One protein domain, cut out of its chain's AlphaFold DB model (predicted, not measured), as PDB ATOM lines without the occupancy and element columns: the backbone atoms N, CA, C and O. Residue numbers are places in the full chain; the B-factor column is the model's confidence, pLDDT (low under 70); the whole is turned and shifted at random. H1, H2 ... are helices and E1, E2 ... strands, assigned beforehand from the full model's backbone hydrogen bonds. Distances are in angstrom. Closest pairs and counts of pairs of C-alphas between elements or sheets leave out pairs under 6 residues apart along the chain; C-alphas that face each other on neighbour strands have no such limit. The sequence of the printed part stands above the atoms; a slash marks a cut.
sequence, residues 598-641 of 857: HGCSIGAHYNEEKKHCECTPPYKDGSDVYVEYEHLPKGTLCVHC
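Overview. This is residues 598 to 641 of the 857 residues of the protein "VWFA domain-containing protein" of Haemonchus contortus (UniProt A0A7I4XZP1). Little regular structure is present: a small two-strand hairpin at one end and a short helix towards the other, with loops making up most of the rest. After H1 the last stretch, residues 626 to 641, loops outward and then folds back through the middle between hairpin and helix. The 44 printed residues follow the order E1, E2, H1, mixed in class, with only 12 in named elements; the two-strand sheet is antiparallel. The whole is compact, radius of gyration of the C-alphas 9.4 A, and rounded, spanning 27 by 22 by 15 A.

Along the chain. E1 is residues 604 to 607, 9.0 A long, from C-alpha 604 at (134.084, 178.442, 193.983). E2 is residues 612 to 615, 10.1 A. H1 is residues 622 to 625, 5.1 A, ending at (141.654, 166.758, 187.180).

Arrangement. E1 and E2 form an antiparallel hairpin at 141 degrees, joined by a tight link. N 605 and O 614 are 3.0 A apart, within hydrogen-bond range. E1 and H1 are apart. H1 is too short for any O i to N i+4 pair; its one O i to N i+3 pair is within range.

Size, cuts and confidence. The C-alphas farthest apart, of Glu 609 and Glu 628, are 27.5 A apart. The printed part has no cut and no long link. Residues 598 to 603, 617 to 620 and 625 to 626 have pLDDT under 70.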
ATOM      1  N   HIS A 598     135.951 187.762 197.800       54.72
ATOM      2  CA  HIS A 598     136.861 186.995 198.665       54.72
ATOM      3  C   HIS A 598     138.074 186.383 197.937       54.72
ATOM      4  O   HIS A 598     138.794 185.590 198.533       54.72
ATOM      5  N   GLY A 599     138.323 186.715 196.667       62.44
ATOM      6  CA  GLY A 599     139.438 186.127 195.921       62.44
ATOM      7  C   GLY A 599     139.165 184.718 195.378       62.44
ATOM      8  O   GLY A 599     140.108 183.966 195.173       62.44
ATOM      9  N   CYS A 600     137.902 184.328 195.169       67.81
ATOM     10  CA  CYS A 600     137.549 183.014 194.612       67.81
ATOM     11  C   CYS A 600     136.981 183.119 193.194       67.81
ATOM     12  O   CYS A 600     136.309 184.108 192.875       67.81
ATOM     13  N   SER A 601     137.208 182.082 192.377       67.69
ATOM     14  CA  SER A 601     136.584 181.919 191.054       67.69
ATOM     15  C   SER A 601     135.052 181.810 191.159       67.69
ATOM     16  O   SER A 601     134.522 181.461 192.213       67.69
ATOM     17  N   ILE A 602     134.315 182.112 190.083       67.25
ATOM     18  CA  ILE A 602     132.834 182.158 190.082       67.25
ATOM     19  C   ILE A 602     132.202 180.795 190.436       67.25
ATOM     20  O   ILE A 602     131.131 180.748 191.041       67.25
ATOM     21  N   GLY A 603     132.877 179.688 190.109       67.75
ATOM     22  CA  GLY A 603     132.474 178.324 190.472       67.75
ATOM     23  C   GLY A 603     132.934 177.857 191.864       67.75
ATOM     24  O   GLY A 603     132.672 176.709 192.238       67.75
ATOM     25  N   ALA A 604     133.629 178.710 192.623       73.88
ATOM     26  CA  ALA A 604     134.084 178.442 193.983       73.88
ATOM     27  C   ALA A 604     133.284 179.225 195.025       73.88
ATOM     28  O   ALA A 604     132.853 180.354 194.798       73.88
ATOM     29  N   HIS A 605     133.167 178.656 196.221       80.19
ATOM     30  CA  HIS A 605     132.820 179.414 197.419       80.19
ATOM     31  C   HIS A 605     134.024 179.444 198.361       80.19
ATOM     32  O   HIS A 605     134.805 178.495 198.416       80.19
ATOM     33  N   TYR A 606     134.196 180.541 199.093       80.50
ATOM     34  CA  TYR A 606     135.234 180.617 200.112       80.50
ATOM     35  C   TYR A 606     134.795 179.807 201.334       80.50
ATOM     36  O   TYR A 606     133.751 180.089 201.928       80.50
ATOM     37  N   ASN A 607     135.567 178.785 201.697       81.88
ATOM     38  CA  ASN A 607     135.330 178.008 202.904       81.88
ATOM     39  C   ASN A 607     136.049 178.687 204.080       81.88
ATOM     40  O   ASN A 607     137.266 178.566 204.227       81.88
ATOM     41  N   GLU A 608     135.290 179.399 204.918       80.38
ATOM     42  CA  GLU A 608     135.810 180.135 206.083       80.38
ATOM     43  C   GLU A 608     136.552 179.233 207.086       80.38
ATOM     44  O   GLU A 608     137.561 179.642 207.661       80.38
ATOM     45  N   GLU A 609     136.110 177.983 207.266       80.81
ATOM     46  CA  GLU A 609     136.748 177.038 208.194       80.81
ATOM     47  C   GLU A 609     138.116 176.574 207.688       80.81
ATOM     48  O   GLU A 609     139.061 176.431 208.467       80.81
ATOM     49  N   LYS A 610     138.245 176.362 206.375       79.12
ATOM     50  CA  LYS A 610     139.482 175.870 205.751       79.12
ATOM     51  C   LYS A 610     140.361 176.973 205.160       79.12
ATOM     52  O   LYS A 610     141.433 176.664 204.640       79.12
ATOM     53  N   LYS A 611     139.912 178.231 205.226       81.81
ATOM     54  CA  LYS A 611     140.588 179.435 204.716       81.81
ATOM     55  C   LYS A 611     141.073 179.324 203.261       81.81
ATOM     56  O   LYS A 611     142.142 179.829 202.927       81.81
ATOM     57  N   HIS A 612     140.317 178.641 202.402       81.00
ATOM     58  CA  HIS A 612     140.589 178.572 200.963       81.00
ATOM     59  C   HIS A 612     139.294 178.433 200.156       81.00
ATOM     60  O   HIS A 612     138.228 178.146 200.703       81.00
ATOM     61  N   CYS A 613     139.389 178.668 198.848       81.62
ATOM     62  CA  CYS A 613     138.280 178.521 197.915       81.62
ATOM     63  C   CYS A 613     138.011 177.035 197.630       81.62
ATOM     64  O   CYS A 613     138.941 176.271 197.402       81.62
ATOM     65  N   GLU A 614     136.750 176.614 197.587       82.38
ATOM     66  CA  GLU A 614     136.360 175.250 197.215       82.38
ATOM     67  C   GLU A 614     135.379 175.273 196.040       82.38
ATOM     68  O   GLU A 614     134.340 175.941 196.085       82.38
ATOM     69  N   CYS A 615     135.690 174.521 194.977       78.19
ATOM     70  CA  CYS A 615     134.788 174.376 193.838       78.19
ATOM     71  C   CYS A 615     133.483 173.703 194.256       78.19
ATOM     72  O   CYS A 615     133.461 172.791 195.084       78.19
ATOM     73  N   THR A 616     132.372 174.122 193.656       70.69
ATOM     74  CA  THR A 616     131.078 173.464 193.856       70.69
ATOM     75  C   THR A 616     130.541 172.988 192.514       70.69
ATOM     76  O   THR A 616     130.159 173.838 191.720       70.69
ATOM     77  N   PRO A 617     130.470 171.669 192.248       65.12
ATOM     78  CA  PRO A 617     130.907 170.569 193.109       65.12
ATOM     79  C   PRO A 617     132.448 170.405 193.149       65.12
ATOM     80  O   PRO A 617     133.129 170.766 192.191       65.12
ATOM     81  N   PRO A 618     133.012 169.822 194.224       59.88
ATOM     82  CA  PRO A 618     134.462 169.819 194.480       59.88
ATOM     83  C   PRO A 618     135.295 169.017 193.470       59.88
ATOM     84  O   PRO A 618     136.448 169.346 193.238       59.88
ATOM     85  N   TYR A 619     134.716 168.020 192.793       61.81
ATOM     86  CA  TYR A 619     135.404 167.226 191.758       61.81
ATOM     87  C   TYR A 619     135.568 167.955 190.408       61.81
ATOM     88  O   TYR A 619     135.980 167.352 189.419       61.81
ATOM     89  N   LYS A 620     135.180 169.232 190.338       66.38
ATOM     90  CA  LYS A 620     135.310 170.096 189.156       66.38
ATOM     91  C   LYS A 620     136.439 171.123 189.299       66.38
ATOM     92  O   LYS A 620     136.499 172.062 188.507       66.38
ATOM     93  N   ASP A 621     137.317 170.938 190.285       75.50
ATOM     94  CA  ASP A 621     138.562 171.690 190.399       75.50
ATOM     95  C   ASP A 621     139.562 171.216 189.340       75.50
ATOM     96  O   ASP A 621     139.937 170.043 189.291       75.50
ATOM     97  N   GLY A 622     139.988 172.122 188.465       70.19
ATOM     98  CA  GLY A 622     140.942 171.817 187.408       70.19
ATOM     99  C   GLY A 622     142.293 171.328 187.940       70.19
ATOM    100  O   GLY A 622     142.940 170.542 187.249       70.19
ATOM    101  N   SER A 623     142.674 171.708 189.167       73.94
ATOM    102  CA  SER A 623     143.887 171.209 189.835       73.94
ATOM    103  C   SER A 623     143.798 169.726 190.222       73.94
ATOM    104  O   SER A 623     144.808 169.030 190.193       73.94
ATOM    105  N   ASP A 624     142.592 169.214 190.503       70.69
ATOM    106  CA  ASP A 624     142.357 167.804 190.847       70.69
ATOM    107  C   ASP A 624     142.217 166.906 189.598       70.69
ATOM    108  O   ASP A 624     142.372 165.687 189.677       70.69
ATOM    109  N   VAL A 625     141.914 167.494 188.434       67.50
ATOM    110  CA  VAL A 625     141.654 166.758 187.180       67.50
ATOM    111  C   VAL A 625     142.876 166.731 186.254       67.50
ATOM    112  O   VAL A 625     143.051 165.771 185.499       67.50
ATOM    113  N   TYR A 626     143.728 167.757 186.294       69.81
ATOM    114  CA  TYR A 626     144.815 167.939 185.334       69.81
ATOM    115  C   TYR A 626     146.144 168.241 186.033       69.81
ATOM    116  O   TYR A 626     146.311 169.277 186.670       69.81
ATOM    117  N   VAL A 627     147.130 167.361 185.820       74.31
ATOM    118  CA  VAL A 627     148.477 167.426 186.428       74.31
ATOM    119  C   VAL A 627     149.180 168.767 186.174       74.31
ATOM    120  O   VAL A 627     149.920 169.262 187.016       74.31
ATOM    121  N   GLU A 628     148.932 169.398 185.025       74.12
ATOM    122  CA  GLU A 628     149.539 170.690 184.676       74.12
ATOM    123  C   GLU A 628     149.089 171.847 185.584       74.12
ATOM    124  O   GLU A 628     149.828 172.820 185.720       74.12
ATOM    125  N   TYR A 629     147.952 171.716 186.276       77.75
ATOM    126  CA  TYR A 629     147.416 172.710 187.212       77.75
ATOM    127  C   TYR A 629     147.486 172.272 188.680       77.75
ATOM    128  O   TYR A 629     146.989 172.990 189.542       77.75
ATOM    129  N   GLU A 630     148.139 171.149 188.995       77.31
ATOM    130  CA  GLU A 630     148.300 170.649 190.375       77.31
ATOM    131  C   GLU A 630     149.025 171.662 191.287       77.31
ATOM    132  O   GLU A 630     148.860 171.671 192.503       77.31
ATOM    133  N   HIS A 631     149.811 172.561 190.688       78.94
ATOM    134  CA  HIS A 631     150.526 173.628 191.385       78.94
ATOM    135  C   HIS A 631     149.644 174.828 191.784       78.94
ATOM    136  O   HIS A 631     150.111 175.687 192.537       78.94
ATOM    137  N   LEU A 632     148.412 174.931 191.270       76.62
ATOM    138  CA  LEU A 632     147.482 176.003 191.629       76.62
ATOM    139  C   LEU A 632     146.766 175.671 192.950       76.62
ATOM    140  O   LEU A 632     146.416 174.513 193.178       76.62
ATOM    141  N   PRO A 633     146.501 176.662 193.826       79.12
ATOM    142  CA  PRO A 633     145.696 176.433 195.022       79.12
ATOM    143  C   PRO A 633     144.303 175.894 194.667       79.12
ATOM    144  O   PRO A 633     143.704 176.319 193.674       79.12
ATOM    145  N   LYS A 634     143.748 175.019 195.513       77.44
ATOM    146  CA  LYS A 634     142.367 174.539 195.358       77.44
ATOM    147  C   LYS A 634     141.374 175.704 195.319       77.44
ATOM    148  O   LYS A 634     141.551 176.712 196.004       77.44
ATOM    149  N   GLY A 635     140.360 175.567 194.472       71.25
ATOM    150  CA  GLY A 635     139.327 176.561 194.203       71.25
ATOM    151  C   GLY A 635     139.728 177.670 193.229       71.25
ATOM    152  O   GLY A 635     138.897 178.528 192.911       71.25
ATOM    153  N   THR A 636     140.972 177.666 192.733       76.25
ATOM    154  CA  THR A 636     141.447 178.672 191.764       76.25
ATOM    155  C   THR A 636     140.832 178.452 190.379       76.25
ATOM    156  O   THR A 636     140.514 179.418 189.691       76.25
ATOM    157  N   LEU A 637     140.610 177.195 189.977       75.06
ATOM    158  CA  LEU A 637     140.111 176.826 188.647       75.06
ATOM    159  C   LEU A 637     138.849 175.953 188.752       75.06
ATOM    160  O   LEU A 637     138.933 174.729 188.684       75.06
ATOM    161  N   CYS A 638     137.677 176.569 188.927       75.88
ATOM    162  CA  CYS A 638     136.417 175.846 189.140       75.88
ATOM    163  C   CYS A 638     135.493 175.861 187.929       75.88
ATOM    164  O   CYS A 638     134.667 176.764 187.769       75.88
ATOM    165  N   VAL A 639     135.564 174.795 187.136       70.38
ATOM    166  CA  VAL A 639     134.878 174.692 185.843       70.38
ATOM    167  C   VAL A 639     133.480 174.125 186.027       70.38
ATOM    168  O   VAL A 639     133.167 172.990 185.651       70.38
ATOM    169  N   HIS A 640     132.634 174.923 186.675       76.69
ATOM    170  CA  HIS A 640     131.236 174.599 186.884       76.69
ATOM    171  C   HIS A 640     130.349 175.838 186.886       76.69
ATOM    172  O   HIS A 640     130.573 176.794 187.624       76.69
ATOM    173  N   CYS A 641     129.283 175.761 186.102       70.00
ATOM    174  CA  CYS A 641     128.216 176.731 186.088       70.00
ATOM    175  C   CYS A 641     126.914 176.066 186.514       70.00
ATOM    176  O   CYS A 641     126.333 175.254 185.786       70.00
TER     177      CYS A 641